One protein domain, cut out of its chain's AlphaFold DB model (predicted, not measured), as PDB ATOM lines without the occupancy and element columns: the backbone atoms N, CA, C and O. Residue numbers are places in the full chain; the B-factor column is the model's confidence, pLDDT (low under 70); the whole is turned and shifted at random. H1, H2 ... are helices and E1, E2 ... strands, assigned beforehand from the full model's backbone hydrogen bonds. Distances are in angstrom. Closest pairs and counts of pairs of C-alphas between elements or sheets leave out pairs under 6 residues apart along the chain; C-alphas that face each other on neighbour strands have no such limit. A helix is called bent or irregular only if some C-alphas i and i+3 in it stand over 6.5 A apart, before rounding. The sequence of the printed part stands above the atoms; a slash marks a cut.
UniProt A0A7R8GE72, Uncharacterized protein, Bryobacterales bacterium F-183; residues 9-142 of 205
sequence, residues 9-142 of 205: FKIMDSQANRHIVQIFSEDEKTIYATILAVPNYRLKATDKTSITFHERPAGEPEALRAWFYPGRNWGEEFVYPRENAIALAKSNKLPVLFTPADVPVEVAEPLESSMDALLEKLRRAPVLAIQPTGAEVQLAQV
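AT A GLANCE: This is residues 9 to 142 of the 205 residues of an uncharacterized protein of Bryobacterales bacterium F-183 (UniProt A0A7R8GE72). A strongly twisted sheet of six strands, bent at E3, makes one large part, and a small sheet of three strands with H1 packed on one face makes a second. H2 packs over the E3 region of the large sheet. The printed part has 134 residues, with two named helices and nine named strands in the order E1 E2 E3 E4 E5 E6 H1 E7 H2 E8 E9. Both sheets are antiparallel, in the orders E1 E2 E3 E6 E5 E4 and E7 E8 E9; the class is mixed, helices and strands. The whole is compact and rounded, with a radius of gyration of the C-alphas of 14.8 A and spans of 39 by 36 by 36 A.

IN THESE COORDINATES: E1, residues 9 to 13, begins at C-alpha 9 (-41.820, 7.519, -6.768). E2 is residues 19 to 25, 20.0 A long, and E3 residues 31 to 41, 26.5 A. E4 is residues 50 to 54, E5 residues 63 to 68, 15.3 A, and E6 residues 74 to 78. H1 is residues 82 to 92, 15.2 A, and E7 residues 96 to 99. H2, residues 112 to 124, is 19.1 A long and begins at C-alpha 112 (-30.461, -4.469, 2.775). E8 is residues 128 to 130, and E9, residues 136 to 138, ends at C-alpha 138 (-38.177, 25.707, 12.467).

HOW THE PARTS SIT: E1 E2 E3 and E4 E5 E6 are meanders, each strand the antiparallel neighbour of the one before. E3 E4 E5 E6 is a Greek key, four strands in a row of which three, E4 E5 E6, are a meander and the first, E3, is the antiparallel neighbour of the fourth, E6. In the hairpin of E1 and E2, N 10 and O 22 are 2.9 A apart, within hydrogen-bond range. E3 bends by 64 degrees at residue 38; it pairs with E2 over residues 31 to 37, N 35 to O 21 at 2.8 A, and with E6 over residues 37 to 41, N 40 to O 75 at 2.8 A. H2 is on this sheet at a height over the sheet of 9.1 A, along the strands; its closest C-alpha pair with E3 is Leu 36 and Leu 122, 6.4 A. E7 and E8 pair through N 98 and O 128, 2.8 A. H1 and the sheet E7 E8 E9 make two layers, a helix on one face of a sheet: H1 is over E7 at a height over the sheet of 6.3 A, and their closest C-alphas, Ala 89 and Val 96, are 5.5 A apart. H1 and H2 are apart. Every O i to N i+4 pair is within hydrogen-bond range in H1, and 8 of 9 in H2.

THE WHOLE: The two C-alphas farthest apart, Asp 27 and Thr 133, are 41.1 A apart. The printed part has no cut. The link from E7 to H2, residues 100 to 111, is long. Confidence is under 70 in residues 13 to 17, 104 to 114 and 140 to 142.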
ATOM      1  N   PHE A   9     -41.813   7.026  -8.143       92.44
ATOM      2  CA  PHE A   9     -41.820   7.519  -6.768       92.44
ATOM      3  C   PHE A   9     -42.727   6.628  -5.921       92.44
ATOM      4  O   PHE A   9     -43.901   6.439  -6.253       92.44
ATOM      5  N   LYS A  10     -42.198   6.097  -4.818       91.31
ATOM      6  CA  LYS A  10     -42.943   5.257  -3.875       91.31
ATOM      7  C   LYS A  10     -42.780   5.774  -2.459       91.31
ATOM      8  O   LYS A  10     -41.684   6.133  -2.046       91.31
ATOM      9  N   ILE A  11     -43.870   5.777  -1.704       88.75
ATOM     10  CA  ILE A  11     -43.821   6.040  -0.265       88.75
ATOM     11  C   ILE A  11     -43.441   4.719   0.405       88.75
ATOM     12  O   ILE A  11     -44.170   3.738   0.272       88.75
ATOM     13  N   MET A  12     -42.283   4.690   1.063       82.44
ATOM     14  CA  MET A  12     -41.744   3.495   1.723       82.44
ATOM     15  C   MET A  12     -42.227   3.399   3.172       82.44
ATOM     16  O   MET A  12     -42.641   2.337   3.625       82.44
ATOM     17  N   ASP A  13     -42.211   4.522   3.891       68.94
ATOM     18  CA  ASP A  13     -42.664   4.587   5.275       68.94
ATOM     19  C   ASP A  13     -43.459   5.874   5.504       68.94
ATOM     20  O   ASP A  13     -43.020   6.969   5.141       68.94
ATOM     21  N   SER A  14     -44.646   5.701   6.080       60.78
ATOM     22  CA  SER A  14     -45.551   6.765   6.520       60.78
ATOM     23  C   SER A  14     -45.891   6.624   8.011       60.78
ATOM     24  O   SER A  14     -46.790   7.306   8.513       60.78
ATOM     25  N   GLN A  15     -45.241   5.707   8.737       54.72
ATOM     26  CA  GLN A  15     -45.534   5.481  10.143       54.72
ATOM     27  C   GLN A  15     -45.110   6.694  10.985       54.72
ATOM     28  O   GLN A  15     -44.047   7.283  10.801       54.72
ATOM     29  N   ALA A  16     -45.983   7.072  11.922       51.09
ATOM     30  CA  ALA A  16     -45.753   8.088  12.951       51.09
ATOM     31  C   ALA A  16     -45.199   9.445  12.448       51.09
ATOM     32  O   ALA A  16     -44.203   9.949  12.970       51.09
ATOM     33  N   ASN A  17     -45.878  10.084  11.485       63.09
ATOM     34  CA  ASN A  17     -45.586  11.458  11.030       63.09
ATOM     35  C   ASN A  17     -44.201  11.650  10.381       63.09
ATOM     36  O   ASN A  17     -43.589  12.724  10.478       63.09
ATOM     37  N   ARG A  18     -43.679  10.607   9.733       81.38
ATOM     38  CA  ARG A  18     -42.452  10.672   8.935       81.38
ATOM     39  C   ARG A  18     -42.753  10.178   7.531       81.38
ATOM     40  O   ARG A  18     -43.237   9.068   7.373       81.38
ATOM     41  N   HIS A  19     -42.486  11.021   6.540       87.44
ATOM     42  CA  HIS A  19     -42.749  10.734   5.136       87.44
ATOM     43  C   HIS A  19     -41.421  10.409   4.463       87.44
ATOM     44  O   HIS A  19     -40.541  11.265   4.388       87.44
ATOM     45  N   ILE A  20     -41.243   9.164   4.022       89.44
ATOM     46  CA  ILE A  20     -40.012   8.723   3.359       89.44
ATOM     47  C   ILE A  20     -40.355   8.220   1.965       89.44
ATOM     48  O   ILE A  20     -41.124   7.271   1.791       89.44
ATOM     49  N   VAL A  21     -39.762   8.872   0.969       90.94
ATOM     50  CA  VAL A  21     -39.997   8.612  -0.448       90.94
ATOM     51  C   VAL A  21     -38.776   7.932  -1.043       90.94
ATOM     52  O   VAL A  21     -37.652   8.413  -0.912       90.94
ATOM     53  N   GLN A  22     -39.004   6.829  -1.738       91.00
ATOM     54  CA  GLN A  22     -38.013   6.180  -2.576       91.00
ATOM     55  C   GLN A  22     -38.253   6.499  -4.041       91.00
ATOM     56  O   GLN A  22     -39.390   6.533  -4.514       91.00
ATOM     57  N   ILE A  23     -37.155   6.717  -4.751       90.12
ATOM     58  CA  ILE A  23     -37.147   7.016  -6.176       90.12
ATOM     59  C   ILE A  23     -36.438   5.871  -6.874       90.12
ATOM     60  O   ILE A  23     -35.258   5.624  -6.625       90.12
ATOM     61  N   PHE A  24     -37.164   5.194  -7.749       90.81
ATOM     62  CA  PHE A  24     -36.688   4.058  -8.517       90.81
ATOM     63  C   PHE A  24     -36.496   4.413  -9.991       90.81
ATOM     64  O   PHE A  24     -37.077   5.381 -10.491       90.81
ATOM     65  N   SER A  25     -35.721   3.591 -10.695       90.62
ATOM     66  CA  SER A  25     -35.729   3.507 -12.157       90.62
ATOM     67  C   SER A  25     -37.120   3.185 -12.707       90.62
ATOM     68  O   SER A  25     -37.991   2.690 -11.992       90.62
ATOM     69  N   GLU A  26     -37.323   3.446 -14.001       92.81
ATOM     70  CA  GLU A  26     -38.561   3.114 -14.721       92.81
ATOM     71  C   GLU A  26     -38.963   1.638 -14.571       92.81
ATOM     72  O   GLU A  26     -40.144   1.333 -14.442       92.81
ATOM     73  N   ASP A  27     -37.990   0.724 -14.546       93.19
ATOM     74  CA  ASP A  27     -38.223  -0.712 -14.368       93.19
ATOM     75  C   ASP A  27     -38.285  -1.160 -12.898       93.19
ATOM     76  O   ASP A  27     -38.364  -2.356 -12.624       93.19
ATOM     77  N   GLU A  28     -38.231  -0.207 -11.965       91.25
ATOM     78  CA  GLU A  28     -38.271  -0.393 -10.513       91.25
ATOM     79  C   GLU A  28     -37.156  -1.275  -9.921       91.25
ATOM     80  O   GLU A  28     -37.240  -1.676  -8.760       91.25
ATOM     81  N   LYS A  29     -36.097  -1.571 -10.685       88.38
ATOM     82  CA  LYS A  29     -35.005  -2.451 -10.229       88.38
ATOM     83  C   LYS A  29     -33.899  -1.727  -9.474       88.38
ATOM     84  O   LYS A  29     -33.218  -2.351  -8.665       88.38
ATOM     85  N   THR A  30     -33.722  -0.434  -9.727       85.56
ATOM     86  CA  THR A  30     -32.654   0.370  -9.125       85.56
ATOM     87  C   THR A  30     -33.259   1.475  -8.280       85.56
ATOM     88  O   THR A  30     -34.059   2.265  -8.778       85.56
ATOM     89  N   ILE A  31     -32.851   1.566  -7.015       86.38
ATOM     90  CA  ILE A  31     -33.169   2.712  -6.157       86.38
ATOM     91  C   ILE A  31     -32.131   3.799  -6.434       86.38
ATOM     92  O   ILE A  31     -30.948   3.594  -6.201       86.38
ATOM     93  N   TYR A  32     -32.571   4.963  -6.905       84.75
ATOM     94  CA  TYR A  32     -31.713   6.140  -7.060       84.75
ATOM     95  C   TYR A  32     -31.562   6.910  -5.749       84.75
ATOM     96  O   TYR A  32     -30.485   7.419  -5.441       84.75
ATOM     97  N   ALA A  33     -32.642   7.016  -4.971       85.75
ATOM     98  CA  ALA A  33     -32.625   7.774  -3.727       85.75
ATOM     99  C   ALA A  33     -33.693   7.308  -2.733       85.75
ATOM    100  O   ALA A  33     -34.774   6.866  -3.119       85.75
ATOM    101  N   THR A  34     -33.390   7.480  -1.445       88.25
ATOM    102  CA  THR A  34     -34.341   7.391  -0.328       88.25
ATOM    103  C   THR A  34     -34.304   8.726   0.407       88.25
ATOM    104  O   THR A  34     -33.281   9.081   0.990       88.25
ATOM    105  N   ILE A  35     -35.386   9.495   0.328       87.75
ATOM    106  CA  ILE A  35     -35.417  10.912   0.698       87.75
ATOM    107  C   ILE A  35     -36.495  11.153   1.754       87.75
ATOM    108  O   ILE A  35     -37.618  10.663   1.641       87.75
ATOM    109  N   LEU A  36     -36.151  11.938   2.773       91.31
ATOM    110  CA  LEU A  36     -37.111  12.449   3.746       91.31
ATOM    111  C   LEU A  36     -37.961  13.555   3.117       91.31
ATOM    112  O   LEU A  36     -37.443  14.428   2.422       91.31
ATOM    113  N   ALA A  37     -39.253  13.546   3.401       91.69
ATOM    114  CA  ALA A  37     -40.190  14.554   2.950       91.69
ATOM    115  C   ALA A  37     -41.047  15.075   4.105       91.69
ATOM    116  O   ALA A  37     -41.070  14.517   5.209       91.69
ATOM    117  N   VAL A  38     -41.751  16.171   3.840       90.44
ATOM    118  CA  VAL A  38     -42.818  16.686   4.698       90.44
ATOM    119  C   VAL A  38     -44.080  16.942   3.870       90.44
ATOM    120  O   VAL A  38     -43.966  17.274   2.685       90.44
ATOM    121  N   PRO A  39     -45.276  16.860   4.477       90.19
ATOM    122  CA  PRO A  39     -46.515  17.216   3.800       90.19
ATOM    123  C   PRO A  39     -46.492  18.649   3.261       90.19
ATOM    124  O   PRO A  39     -46.207  19.595   3.996       90.19
ATOM    125  N   ASN A  40     -46.856  18.809   1.993       90.06
ATOM    126  CA  ASN A  40     -47.031  20.099   1.334       90.06
ATOM    127  C   ASN A  40     -48.455  20.205   0.785       90.06
ATOM    128  O   ASN A  40     -48.869  19.396  -0.044       90.06
ATOM    129  N   TYR A  41     -49.206  21.203   1.249       89.44
ATOM    130  CA  TYR A  41     -50.604  21.415   0.883       89.44
ATOM    131  C   TYR A  41     -50.750  22.417  -0.260       89.44
ATOM    132  O   TYR A  41     -50.087  23.454  -0.315       89.44
ATOM    133  N   ARG A  42     -51.694  22.134  -1.157       85.62
ATOM    134  CA  ARG A  42     -52.102  22.995  -2.268       85.62
ATOM    135  C   ARG A  42     -53.608  23.228  -2.226       85.62
ATOM    136  O   ARG A  42     -54.380  22.332  -1.911       85.62
ATOM    137  N   LEU A  43     -54.035  24.420  -2.635       87.50
ATOM    138  CA  LEU A  43     -55.454  24.799  -2.626       87.50
ATOM    139  C   LEU A  43     -56.320  23.949  -3.564       87.50
ATOM    140  O   LEU A  43     -57.495  23.728  -3.292       87.50
ATOM    141  N   LYS A  44     -55.760  23.502  -4.694       87.50
ATOM    142  CA  LYS A  44     -56.497  22.764  -5.721       87.50
ATOM    143  C   LYS A  44     -55.737  21.512  -6.134       87.50
ATOM    144  O   LYS A  44     -54.583  21.591  -6.553       87.50
ATOM    145  N   ALA A  45     -56.410  20.368  -6.045       90.44
ATOM    146  CA  ALA A  45     -55.906  19.112  -6.573       90.44
ATOM    147  C   ALA A  45     -55.874  19.121  -8.112       90.44
ATOM    148  O   ALA A  45     -56.664  19.798  -8.772       90.44
ATOM    149  N   THR A  46     -54.951  18.354  -8.679       89.56
ATOM    150  CA  THR A  46     -54.850  18.092 -10.118       89.56
ATOM    151  C   THR A  46     -55.164  16.632 -10.392       89.56
ATOM    152  O   THR A  46     -54.785  15.766  -9.606       89.56
ATOM    153  N   ASP A  47     -55.769  16.345 -11.540       90.25
ATOM    154  CA  ASP A  47     -56.123  14.973 -11.941       90.25
ATOM    155  C   ASP A  47     -54.905  14.133 -12.364       90.25
ATOM    156  O   ASP A  47     -55.013  12.935 -12.607       90.25
ATOM    157  N   LYS A  48     -53.732  14.766 -12.472       92.38
ATOM    158  CA  LYS A  48     -52.460  14.144 -12.852       92.38
ATOM    159  C   LYS A  48     -51.405  14.364 -11.777       92.38
ATOM    160  O   LYS A  48     -51.480  15.341 -11.025       92.38
ATOM    161  N   THR A  49     -50.403  13.487 -11.771       90.31
ATOM    162  CA  THR A  49     -49.185  13.646 -10.974       90.31
ATOM    163  C   THR A  49     -48.521  14.962 -11.346       90.31
ATOM    164  O   THR A  49     -48.418  15.296 -12.526       90.31
ATOM    165  N   SER A  50     -48.069  15.707 -10.343       91.81
ATOM    166  CA  SER A  50     -47.340  16.956 -10.546       91.81
ATOM    167  C   SER A  50     -46.054  16.923  -9.739       91.81
ATOM    168  O   SER A  50     -46.073  16.600  -8.555       91.81
ATOM    169  N   ILE A  51     -44.940  17.246 -10.386       91.81
ATOM    170  CA  ILE A  51     -43.647  17.443  -9.740       91.81
ATOM    171  C   ILE A  51     -43.275  18.907  -9.943       91.81
ATOM    172  O   ILE A  51     -43.442  19.455 -11.031       91.81
ATOM    173  N   THR A  52     -42.814  19.548  -8.877       91.00
ATOM    174  CA  THR A  52     -42.267  20.903  -8.918       91.00
ATOM    175  C   THR A  52     -40.789  20.852  -8.590       91.00
ATOM    176  O   THR A  52     -40.355  20.003  -7.811       91.00
ATOM    177  N   PHE A  53     -40.030  21.780  -9.159       91.62
ATOM    178  CA  PHE A  53     -38.581  21.839  -9.039       91.62
ATOM    179  C   PHE A  53     -38.154  23.200  -8.499       91.62
ATOM    180  O   PHE A  53     -38.856  24.197  -8.672       91.62
ATOM    181  N   HIS A  54     -37.006  23.232  -7.833       89.81
ATOM    182  CA  HIS A  54     -36.278  24.465  -7.586       89.81
ATOM    183  C   HIS A  54     -35.596  24.921  -8.878       89.81
ATOM    184  O   HIS A  54     -35.069  24.104  -9.635       89.81
ATOM    185  N   GLU A  55     -35.579  26.229  -9.110       86.50
ATOM    186  CA  GLU A  55     -34.895  26.842 -10.240       86.50
ATOM    187  C   GLU A  55     -33.377  26.661 -10.102       86.50
ATOM    188  O   GLU A  55     -32.780  26.832  -9.028       86.50
ATOM    189  N   ARG A  56     -32.749  26.273 -11.212       82.12
ATOM    190  CA  ARG A  56     -31.306  26.069 -11.340       82.12
ATOM    191  C   ARG A  56     -30.827  26.581 -12.701       82.12
ATOM    192  O   ARG A  56     -31.634  26.648 -13.630       82.12
ATOM    193  N   PRO A  57     -29.542  26.961 -12.830       81.62
ATOM    194  CA  PRO A  57     -28.970  27.342 -14.115       81.62
ATOM    195  C   PRO A  57     -29.218  26.281 -15.191       81.62
ATOM    196  O   PRO A  57     -29.201  25.080 -14.917       81.62
ATOM    197  N   ALA A  58     -29.426  26.729 -16.427       76.44
ATOM    198  CA  ALA A  58     -29.642  25.828 -17.551       76.44
ATOM    199  C   ALA A  58     -28.450  24.868 -17.731       76.44
ATOM    200  O   ALA A  58     -27.297  25.294 -17.716       76.44
ATOM    201  N   GLY A  59     -28.743  23.581 -17.934       73.94
ATOM    202  CA  GLY A  59     -27.734  22.529 -18.103       73.94
ATOM    203  C   GLY A  59     -27.316  21.830 -16.809       73.94
ATOM    204  O   GLY A  59     -26.597  20.835 -16.870       73.94
ATOM    205  N   GLU A  60     -27.785  22.291 -15.649       76.44
ATOM    206  CA  GLU A  60     -27.605  21.573 -14.391       76.44
ATOM    207  C   GLU A  60     -28.786  20.624 -14.094       76.44
ATOM    208  O   GLU A  60     -29.913  20.919 -14.494       76.44
ATOM    209  N   PRO A  61     -28.575  19.506 -13.366       76.94
ATOM    210  CA  PRO A  61     -29.664  18.604 -12.987       76.94
ATOM    211  C   PRO A  61     -30.747  19.324 -12.183       76.94
ATOM    212  O   PRO A  61     -30.433  20.131 -11.302       76.94
ATOM    213  N   GLU A  62     -32.012  19.012 -12.459       82.62
ATOM    214  CA  GLU A  62     -33.142  19.605 -11.747       82.62
ATOM    215  C   GLU A  62     -33.147  19.178 -10.270       82.62
ATOM    216  O   GLU A  62     -32.833  18.037  -9.908       82.62
ATOM    217  N   ALA A  63     -33.511  20.110  -9.388       87.75
ATOM    218  CA  ALA A  63     -33.649  19.847  -7.961       87.75
ATOM    219  C   ALA A  63     -35.132  19.706  -7.613       87.75
ATOM    220  O   ALA A  63     -35.883  20.678  -7.660       87.75
ATOM    221  N   LEU A  64     -35.562  18.492  -7.267       91.19
ATOM    222  CA  LEU A  64     -36.937  18.200  -6.872       91.19
ATOM    223  C   LEU A  64     -37.363  19.046  -5.670       91.19
ATOM    224  O   LEU A  64     -36.739  18.989  -4.616       91.19
ATOM    225  N   ARG A  65     -38.451  19.794  -5.797       92.31
ATOM    226  CA  ARG A  65     -39.034  20.522  -4.671       92.31
ATOM    227  C   ARG A  65     -40.134  19.703  -4.024       92.31
ATOM    228  O   ARG A  65     -40.017  19.329  -2.867       92.31
ATOM    229  N   ALA A  66     -41.185  19.403  -4.780       93.69
ATOM    230  CA  ALA A  66     -42.334  18.683  -4.251       93.69
ATOM    231  C   ALA A  66     -42.989  17.784  -5.294       93.69
ATOM    232  O   ALA A  66     -42.999  18.114  -6.481       93.69
ATOM    233  N   TRP A  67     -43.580  16.690  -4.830       94.69
ATOM    234  CA  TRP A  67     -44.328  15.721  -5.617       94.69
ATOM    235  C   TRP A  67     -45.764  15.608  -5.101       94.69
ATOM    236  O   TRP A  67     -45.997  15.353  -3.925       94.69
ATOM    237  N   PHE A  68     -46.743  15.774  -5.986       93.06
ATOM    238  CA  PHE A  68     -48.166  15.713  -5.671       93.06
ATOM    239  C   PHE A  68     -48.831  14.543  -6.387       93.06
ATOM    240  O   PHE A  68     -48.761  14.425  -7.617       93.06
ATOM    241  N   TYR A  69     -49.538  13.724  -5.612       89.69
ATOM    242  CA  TYR A  69     -50.317  12.609  -6.136       89.69
ATOM    243  C   TYR A  69     -51.584  13.110  -6.867       89.69
ATOM    244  O   TYR A  69     -52.179  14.112  -6.442       89.69
ATOM    245  N   PRO A  70     -52.032  12.429  -7.942       91.00
ATOM    246  CA  PRO A  70     -53.315  12.712  -8.584       91.00
ATOM    247  C   PRO A  70     -54.472  12.741  -7.579       91.00
ATOM    248  O   PRO A  70     -54.558  11.892  -6.691       91.00
ATOM    249  N   GLY A  71     -55.363  13.724  -7.707       90.38
ATOM    250  CA  GLY A  71     -56.577  13.836  -6.894       90.38
ATOM    251  C   GLY A  71     -56.370  14.268  -5.436       90.38
ATOM    252  O   GLY A  71     -57.356  14.505  -4.747       90.38
ATOM    253  N   ARG A  72     -55.126  14.427  -4.953       87.38
ATOM    254  CA  ARG A  72     -54.842  14.891  -3.581       87.38
ATOM    255  C   ARG A  72     -54.572  16.395  -3.524       87.38
ATOM    256  O   ARG A  72     -53.900  16.957  -4.395       87.38
ATOM    257  N   ASN A  73     -55.072  17.054  -2.480       89.75
ATOM    258  CA  ASN A  73     -54.768  18.453  -2.147       89.75
ATOM    259  C   ASN A  73     -53.437  18.602  -1.381       89.75
ATOM    260  O   ASN A  73     -53.067  19.709  -1.012       89.75
ATOM    261  N   TRP A  74     -52.694  17.516  -1.184       89.75
ATOM    262  CA  TRP A  74     -51.376  17.529  -0.569       89.75
ATOM    263  C   TRP A  74     -50.410  16.592  -1.296       89.75
ATOM    264  O   TRP A  74     -50.812  15.760  -2.118       89.75
ATOM    265  N   GLY A  75     -49.127  16.778  -1.024       92.00
ATOM    266  CA  GLY A  75     -48.020  16.016  -1.577       92.00
ATOM    267  C   GLY A  75     -46.821  16.027  -0.640       92.00
ATOM    268  O   GLY A  75     -46.937  16.388   0.526       92.00
ATOM    269  N   GLU A  76     -45.674  15.649  -1.177       93.31
ATOM    270  CA  GLU A  76     -44.421  15.462  -0.456       93.31
ATOM    271  C   GLU A  76     -43.423  16.536  -0.893       93.31
ATOM    272  O   GLU A  76     -43.044  16.571  -2.064       93.31
ATOM    273  N   GLU A  77     -42.997  17.419   0.012       93.50
ATOM    274  CA  GLU A  77     -41.883  18.345  -0.219       93.50
ATOM    275  C   GLU A  77     -40.583  17.755   0.321       93.50
ATOM    276  O   GLU A  77     -40.505  17.332   1.475       93.50
ATOM    277  N   PHE A  78     -39.564  17.707  -0.532       93.50
ATOM    278  CA  PHE A  78     -38.326  16.988  -0.262       93.50
ATOM    279  C   PHE A  78     -37.385  17.780   0.648       93.50
ATOM    280  O   PHE A  78     -37.158  18.977   0.471       93.50
ATOM    281  N   VAL A  79     -36.784  17.070   1.601       92.56
ATOM    282  CA  VAL A  79     -35.796  17.595   2.543       92.56
ATOM    283  C   VAL A  79     -34.392  17.308   2.019       92.56
ATOM    284  O   VAL A  79     -34.043  16.169   1.710       92.56
ATOM    285  N   TYR A  80     -33.558  18.343   1.959       91.62
ATOM    286  CA  TYR A  80     -32.196  18.257   1.439       91.62
ATOM    287  C   TYR A  80     -31.139  18.125   2.547       91.62
ATOM    288  O   TYR A  80     -31.353  18.555   3.681       91.62
ATOM    289  N   PRO A  81     -29.939  17.606   2.244       90.75
ATOM    290  CA  PRO A  81     -28.783  17.859   3.092       90.75
ATOM    291  C   PRO A  81     -28.497  19.357   3.171       90.75
ATOM    292  O   PRO A  81     -28.714  20.104   2.210       90.75
ATOM    293  N   ARG A  82     -27.943  19.777   4.308       90.38
ATOM    294  CA  ARG A  82     -27.622  21.173   4.625       90.38
ATOM    295  C   ARG A  82     -26.929  21.930   3.487       90.38
ATOM    296  O   ARG A  82     -27.356  23.029   3.146       90.38
ATOM    297  N   GLU A  83     -25.876  21.367   2.902       89.38
ATOM    298  CA  GLU A  83     -25.075  22.051   1.875       89.38
ATOM    299  C   GLU A  83     -25.889  22.350   0.610       89.38
ATOM    300  O   GLU A  83     -25.893  23.479   0.113       89.38
ATOM    301  N   ASN A  84     -26.666  21.366   0.151       89.69
ATOM    302  CA  ASN A  84     -27.547  21.513  -1.003       89.69
ATOM    303  C   ASN A  84     -28.654  22.534  -0.725       89.69
ATOM    304  O   ASN A  84     -28.941  23.377  -1.571       89.69
ATOM    305  N   ALA A  85     -29.239  22.502   0.475       91.25
ATOM    306  CA  ALA A  85     -30.271  23.453   0.865       91.25
ATOM    307  C   ALA A  85     -29.750  24.897   0.921       91.25
ATOM    308  O   ALA A  85     -30.434  25.802   0.451       91.25
ATOM    309  N   ILE A  86     -28.527  25.123   1.423       91.62
ATOM    310  CA  ILE A  86     -27.878  26.446   1.406       91.62
ATOM    311  C   ILE A  86     -27.732  26.955  -0.031       91.62
ATOM    312  O   ILE A  86     -28.050  28.114  -0.311       91.62
ATOM    313  N   ALA A  87     -27.236  26.106  -0.935       90.50
ATOM    314  CA  ALA A  87     -27.041  26.472  -2.334       90.50
ATOM    315  C   ALA A  87     -28.377  26.821  -3.007       90.50
ATOM    316  O   ALA A  87     -28.499  27.886  -3.616       90.50
ATOM    317  N   LEU A  88     -29.393  25.972  -2.820       91.44
ATOM    318  CA  LEU A  88     -30.728  26.167  -3.377       91.44
ATOM    319  C   LEU A  88     -31.420  27.406  -2.799       91.44
ATOM    320  O   LEU A  88     -32.010  28.170  -3.559       91.44
ATOM    321  N   ALA A  89     -31.332  27.647  -1.489       91.81
ATOM    322  CA  ALA A  89     -31.981  28.796  -0.859       91.81
ATOM    323  C   ALA A  89     -31.384  30.123  -1.338       91.81
ATOM    324  O   ALA A  89     -32.110  31.086  -1.598       91.81
ATOM    325  N   LYS A  90     -30.058  30.167  -1.515       90.25
ATOM    326  CA  LYS A  90     -29.361  31.337  -2.062       90.25
ATOM    327  C   LYS A  90     -29.711  31.583  -3.527       90.25
ATOM    328  O   LYS A  90     -29.968  32.730  -3.887       90.25
ATOM    329  N   SER A  91     -29.733  30.540  -4.360       89.44
ATOM    330  CA  SER A  91     -30.012  30.693  -5.793       89.44
ATOM    331  C   SER A  91     -31.470  31.071  -6.056       89.44
ATOM    332  O   SER A  91     -31.738  31.979  -6.838       89.44
ATOM    333  N   ASN A  92     -32.404  30.422  -5.360       88.56
ATOM    334  CA  ASN A  92     -33.842  30.574  -5.586       88.56
ATOM    335  C   ASN A  92     -34.468  31.731  -4.813       88.56
ATOM    336  O   ASN A  92     -35.603  32.104  -5.089       88.56
ATOM    337  N   LYS A  93     -33.766  32.275  -3.810       90.25
ATOM    338  CA  LYS A  93     -34.317  33.258  -2.863       90.25
ATOM    339  C   LYS A  93     -35.597  32.762  -2.176       90.25
ATOM    340  O   LYS A  93     -36.441  33.558  -1.771       90.25
ATOM    341  N   LEU A  94     -35.711  31.447  -2.004       89.81
ATOM    342  CA  LEU A  94     -36.793  30.785  -1.288       89.81
ATOM    343  C   LEU A  94     -36.222  30.009  -0.099       89.81
ATOM    344  O   LEU A  94     -35.089  29.532  -0.183       89.81
ATOM    345  N   PRO A  95     -36.973  29.860   1.002       90.69
ATOM    346  CA  PRO A  95     -36.615  28.910   2.042       90.69
ATOM    347  C   PRO A  95     -36.542  27.489   1.475       90.69
ATOM    348  O   PRO A  95     -37.367  27.119   0.639       90.69
ATOM    349  N   VAL A  96     -35.576  26.695   1.934       92.69
ATOM    350  CA  VAL A  96     -35.423  25.292   1.515       92.69
ATOM    351  C   VAL A  96     -35.352  24.399   2.739       92.69
ATOM    352  O   VAL A  96     -34.648  24.705   3.706       92.69
ATOM    353  N   LEU A  97     -36.096  23.297   2.699       93.06
ATOM    354  CA  LEU A  97     -36.121  22.319   3.774       93.06
ATOM    355  C   LEU A  97     -34.821  21.532   3.809       93.06
ATOM    356  O   LEU A  97     -34.326  21.070   2.779       93.06
ATOM    357  N   PHE A  98     -34.282  21.349   5.009       93.12
ATOM    358  CA  PHE A  98     -33.059  20.599   5.188       93.12
ATOM    359  C   PHE A  98     -33.041  19.774   6.463       93.12
ATOM    360  O   PHE A  98     -33.728  20.068   7.443       93.12
ATOM    361  N   THR A  99     -32.200  18.747   6.450       90.69
ATOM    362  CA  THR A  99     -31.824  18.006   7.643       90.69
ATOM    363  C   THR A  99     -30.349  18.248   7.970       90.69
ATOM    364  O   THR A  99     -29.505  18.235   7.068       90.69
ATOM    365  N   PRO A 100     -29.996  18.501   9.244       86.75
ATOM    366  CA  PRO A 100     -28.607  18.549   9.676       86.75
ATOM    367  C   PRO A 100     -28.013  17.146   9.857       86.75
ATOM    368  O   PRO A 100     -26.817  17.036  10.116       86.75
ATOM    369  N   ALA A 101     -28.825  16.085   9.767       84.06
ATOM    370  CA  ALA A 101     -28.316  14.727   9.780       84.06
ATOM    371  C   ALA A 101     -27.500  14.476   8.507       84.06
ATOM    372  O   ALA A 101     -27.913  14.834   7.406       84.06
ATOM    373  N   ASP A 102     -26.346  13.839   8.666       78.06
ATOM    374  CA  ASP A 102     -25.481  13.464   7.551       78.06
ATOM    375  C   ASP A 102     -26.085  12.274   6.787       78.06
ATOM    376  O   ASP A 102     -25.864  11.114   7.134       78.06
ATOM    377  N   VAL A 103     -26.969  12.547   5.831       70.44
ATOM    378  CA  VAL A 103     -27.683  11.518   5.068       70.44
ATOM    379  C   VAL A 103     -27.055  11.411   3.676       70.44
ATOM    380  O   VAL A 103     -27.002  12.421   2.969       70.44
ATOM    381  N   PRO A 104     -26.614  10.214   3.247       66.12
ATOM    382  CA  PRO A 104     -26.113  10.023   1.891       66.12
ATOM    383  C   PRO A 104     -27.226  10.297   0.865       66.12
ATOM    384  O   PRO A 104     -28.335   9.783   0.980       66.12
ATOM    385  N   VAL A 105     -26.921  11.134  -0.131       58.78
ATOM    386  CA  VAL A 105     -27.879  11.658  -1.131       58.78
ATOM    387  C   VAL A 105     -28.196  10.653  -2.237       58.78
ATOM    388  O   VAL A 105     -29.199  10.795  -2.931       58.78
ATOM    389  N   GLU A 106     -27.344   9.649  -2.412       58.53
ATOM    390  CA  GLU A 106     -27.372   8.736  -3.547       58.53
ATOM    391  C   GLU A 106     -26.843   7.382  -3.066       58.53
ATOM    392  O   GLU A 106     -25.701   7.272  -2.615       58.53
ATOM    393  N   VAL A 107     -27.704   6.365  -3.073       57.00
ATOM    394  CA  VAL A 107     -27.333   5.004  -2.677       57.00
ATOM    395  C   VAL A 107     -27.216   4.212  -3.965       57.00
ATOM    396  O   VAL A 107     -28.204   3.681  -4.452       57.00
ATOM    397  N   ALA A 108     -26.016   4.185  -4.545       51.50
ATOM    398  CA  ALA A 108     -25.790   3.483  -5.806       51.50
ATOM    399  C   ALA A 108     -26.026   1.964  -5.688       51.50
ATOM    400  O   ALA A 108     -26.340   1.339  -6.693       51.50
ATOM    401  N   GLU A 109     -25.945   1.374  -4.486       54.00
ATOM    402  CA  GLU A 109     -26.247  -0.045  -4.254       54.00
ATOM    403  C   GLU A 109     -26.831  -0.272  -2.841       54.00
ATOM    404  O   GLU A 109     -26.167   0.044  -1.846       54.00
ATOM    405  N   PRO A 110     -28.062  -0.807  -2.704       52.56
ATOM    406  CA  PRO A 110     -28.618  -1.182  -1.411       52.56
ATOM    407  C   PRO A 110     -27.984  -2.497  -0.942       52.56
ATOM    408  O   PRO A 110     -28.253  -3.564  -1.488       52.56
ATOM    409  N   LEU A 111     -27.183  -2.455   0.118       53.97
ATOM    410  CA  LEU A 111     -27.121  -3.600   1.022       53.97
ATOM    411  C   LEU A 111     -28.362  -3.480   1.910       53.97
ATOM    412  O   LEU A 111     -28.532  -2.465   2.569       53.97
ATOM    413  N   GLU A 112     -29.237  -4.482   1.943       58.59
ATOM    414  CA  GLU A 112     -30.461  -4.469   2.775       58.59
ATOM    415  C   GLU A 112     -30.175  -4.020   4.228       58.59
ATOM    416  O   GLU A 112     -30.877  -3.186   4.794       58.59
ATOM    417  N   SER A 113     -29.033  -4.443   4.788       55.31
ATOM    418  CA  SER A 113     -28.562  -4.024   6.117       55.31
ATOM    419  C   SER A 113     -28.202  -2.533   6.240       55.31
ATOM    420  O   SER A 113     -28.235  -2.002   7.351       55.31
ATOM    421  N   SER A 114     -27.819  -1.847   5.159       68.50
ATOM    422  CA  SER A 114     -27.581  -0.398   5.173       68.50
ATOM    423  C   SER A 114     -28.880   0.395   5.024       68.50
ATOM    424  O   SER A 114     -28.963   1.512   5.537       68.50
ATOM    425  N   MET A 115     -29.908  -0.189   4.396       76.25
ATOM    426  CA  MET A 115     -31.208   0.453   4.207       76.25
ATOM    427  C   MET A 115     -31.969   0.603   5.528       76.25
ATOM    428  O   MET A 115     -32.450   1.695   5.823       76.25
ATOM    429  N   ASP A 116     -32.007  -0.433   6.370       79.50
ATOM    430  CA  ASP A 116     -32.662  -0.352   7.687       79.50
ATOM    431  C   ASP A 116     -32.010   0.703   8.594       79.50
ATOM    432  O   ASP A 116     -32.687   1.508   9.242       79.50
ATOM    433  N   ALA A 117     -30.675   0.753   8.604       81.56
ATOM    434  CA  ALA A 117     -29.926   1.752   9.363       81.56
ATOM    435  C   ALA A 117     -30.159   3.177   8.830       81.56
ATOM    436  O   ALA A 117     -30.286   4.126   9.613       81.56
ATOM    437  N   LEU A 118     -30.242   3.337   7.504       82.56
ATOM    438  CA  LEU A 118     -30.598   4.602   6.864       82.56
ATOM    439  C   LEU A 118     -32.018   5.027   7.249       82.56
ATOM    440  O   LEU A 118     -32.229   6.183   7.609       82.56
ATOM    441  N   LEU A 119     -32.970   4.096   7.240       84.44
ATOM    442  CA  LEU A 119     -34.362   4.358   7.586       84.44
ATOM    443  C   LEU A 119     -34.501   4.828   9.039       84.44
ATOM    444  O   LEU A 119     -35.143   5.845   9.299       84.44
ATOM    445  N   GLU A 120     -33.823   4.170   9.982       85.38
ATOM    446  CA  GLU A 120     -33.771   4.613  11.382       85.38
ATOM    447  C   GLU A 120     -33.164   6.012  11.536       85.38
ATOM    448  O   GLU A 120     -33.659   6.832  12.319       85.38
ATOM    449  N   LYS A 121     -32.116   6.319  10.766       84.88
ATOM    450  CA  LYS A 121     -31.509   7.653  10.756       84.88
ATOM    451  C   LYS A 121     -32.491   8.700  10.233       84.88
ATOM    452  O   LYS A 121     -32.646   9.742  10.867       84.88
ATOM    453  N   LEU A 122     -33.185   8.410   9.133       86.88
ATOM    454  CA  LEU A 122     -34.190   9.293   8.534       86.88
ATOM    455  C   LEU A 122     -35.396   9.517   9.456       86.88
ATOM    456  O   LEU A 122     -35.863  10.647   9.576       86.88
ATOM    457  N   ARG A 123     -35.858   8.488  10.178       86.00
ATOM    458  CA  ARG A 123     -36.963   8.606  11.152       86.00
ATOM    459  C   ARG A 123     -36.650   9.592  12.282       86.00
ATOM    460  O   ARG A 123     -37.525  10.348  12.716       86.00
ATOM    461  N   ARG A 124     -35.401   9.592  12.757       86.44
ATOM    462  CA  ARG A 124     -34.934  10.439  13.873       86.44
ATOM    463  C   ARG A 124     -34.384  11.789  13.423       86.44
ATOM    464  O   ARG A 124     -34.165  12.658  14.265       86.44
ATOM    465  N   ALA A 125     -34.138  11.960  12.128       87.69
ATOM    466  CA  ALA A 125     -33.539  13.164  11.583       87.69
ATOM    467  C   ALA A 125     -34.443  14.382  11.850       87.69
ATOM    468  O   ALA A 125     -35.622  14.371  11.481       87.69
ATOM    469  N   PRO A 126     -33.924  15.451  12.480       89.75
ATOM    470  CA  PRO A 126     -34.666  16.692  12.580       89.75
ATOM    471  C   PRO A 126     -34.741  17.339  11.197       89.75
ATOM    472  O   PRO A 126     -33.834  17.205  10.369       89.75
ATOM    473  N   VAL A 127     -35.827  18.066  10.969       89.62
ATOM    474  CA  VAL A 127     -36.042  18.823   9.743       89.62
ATOM    475  C   VAL A 127     -36.233  20.279  10.124       89.62
ATOM    476  O   VAL A 127     -36.960  20.607  11.063       89.62
ATOM    477  N   LEU A 128     -35.536  21.140   9.399       92.00
ATOM    478  CA  LEU A 128     -35.509  22.585   9.551       92.00
ATOM    479  C   LEU A 128     -35.667  23.209   8.164       92.00
ATOM    480  O   LEU A 128     -35.674  22.510   7.152       92.00
ATOM    481  N   ALA A 129     -35.771  24.529   8.103       91.81
ATOM    482  CA  ALA A 129     -35.678  25.257   6.850       91.81
ATOM    483  C   ALA A 129     -34.579  26.311   6.943       91.81
ATOM    484  O   ALA A 129     -34.371  26.923   7.991       91.81
ATOM    485  N   ILE A 130     -33.863  26.514   5.844       90.31
ATOM    486  CA  ILE A 130     -32.864  27.566   5.734       90.31
ATOM    487  C   ILE A 130     -33.382  28.666   4.820       90.31
ATOM    488  O   ILE A 130     -33.854  28.405   3.714       90.31
ATOM    489  N   GLN A 131     -33.316  29.903   5.298       90.38
ATOM    490  CA  GLN A 131     -33.687  31.078   4.525       90.38
ATOM    491  C   GLN A 131     -32.577  31.466   3.538       90.38
ATOM    492  O   GLN A 131     -31.405  31.158   3.768       90.38
ATOM    493  N   PRO A 132     -32.895  32.255   2.498       88.38
ATOM    494  CA  PRO A 132     -31.888  32.813   1.589       88.38
ATOM    495  C   PRO A 132     -30.804  33.639   2.295       88.38
ATOM    496  O   PRO A 132     -29.674  33.726   1.821       88.38
ATOM    497  N   THR A 133     -31.141  34.228   3.445       86.31
ATOM    498  CA  THR A 133     -30.227  34.975   4.325       86.31
ATOM    499  C   THR A 133     -29.207  34.083   5.039       86.31
ATOM    500  O   THR A 133     -28.252  34.595   5.616       86.31
ATOM    501  N   GLY A 134     -29.397  32.761   5.012       80.75
ATOM    502  CA  GLY A 134     -28.619  31.787   5.774       80.75
ATOM    503  C   GLY A 134     -29.144  31.536   7.190       80.75
ATOM    504  O   GLY A 134     -28.574  30.708   7.893       80.75
ATOM    505  N   ALA A 135     -30.215  32.214   7.614       86.69
ATOM    506  CA  ALA A 135     -30.844  31.969   8.909       86.69
ATOM    507  C   ALA A 135     -31.622  30.640   8.910       86.69
ATOM    508  O   ALA A 135     -32.379  30.352   7.980       86.69
ATOM    509  N   GLU A 136     -31.461  29.851   9.970       87.56
ATOM    510  CA  GLU A 136     -32.217  28.616  10.189       87.56
ATOM    511  C   GLU A 136     -33.537  28.919  10.902       87.56
ATOM    512  O   GLU A 136     -33.572  29.656  11.889       87.56
ATOM    513  N   VAL A 137     -34.626  28.331  10.415       84.25
ATOM    514  CA  VAL A 137     -35.956  28.417  11.021       84.25
ATOM    515  C   VAL A 137     -36.574  27.041  11.194       84.25
ATOM    516  O   VAL A 137     -36.279  26.089  10.470       84.25
ATOM    517  N   GLN A 138     -37.445  26.936  12.194       79.31
ATOM    518  CA  GLN A 138     -38.177  25.707  12.467       79.31
ATOM    519  C   GLN A 138     -39.234  25.468  11.384       79.31
ATOM    520  O   GLN A 138     -39.864  26.411  10.904       79.31
ATOM    521  N   LEU A 139     -39.470  24.196  11.050       71.56
ATOM    522  CA  LEU A 139     -40.436  23.770  10.030       71.56
ATOM    523  C   LEU A 139     -41.807  24.450  10.128       71.56
ATOM    524  O   LEU A 139     -42.363  24.861   9.113       71.56
ATOM    525  N   ALA A 140     -42.328  24.599  11.350       60.53
ATOM    526  CA  ALA A 140     -43.652  25.161  11.614       60.53
ATOM    527  C   ALA A 140     -43.818  26.623  11.156       60.53
ATOM    528  O   ALA A 140     -44.938  27.118  11.091       60.53
ATOM    529  N   GLN A 141     -42.723  27.325  10.851       56.44
ATOM    530  CA  GLN A 141     -42.759  28.698  10.343       56.44
ATOM    531  C   GLN A 141     -42.791  28.775   8.810       56.44
ATOM    532  O   GLN A 141     -43.084  29.838   8.272       56.44
ATOM    533  N   VAL A 142     -42.474  27.682   8.106       58.25
ATOM    534  CA  VAL A 142     -42.311  27.663   6.638       58.25
ATOM    535  C   VAL A 142     -43.340  26.762   5.958       58.25
ATOM    536  O   VAL A 142     -43.753  27.052   4.838       58.25
TER     537      VAL A 142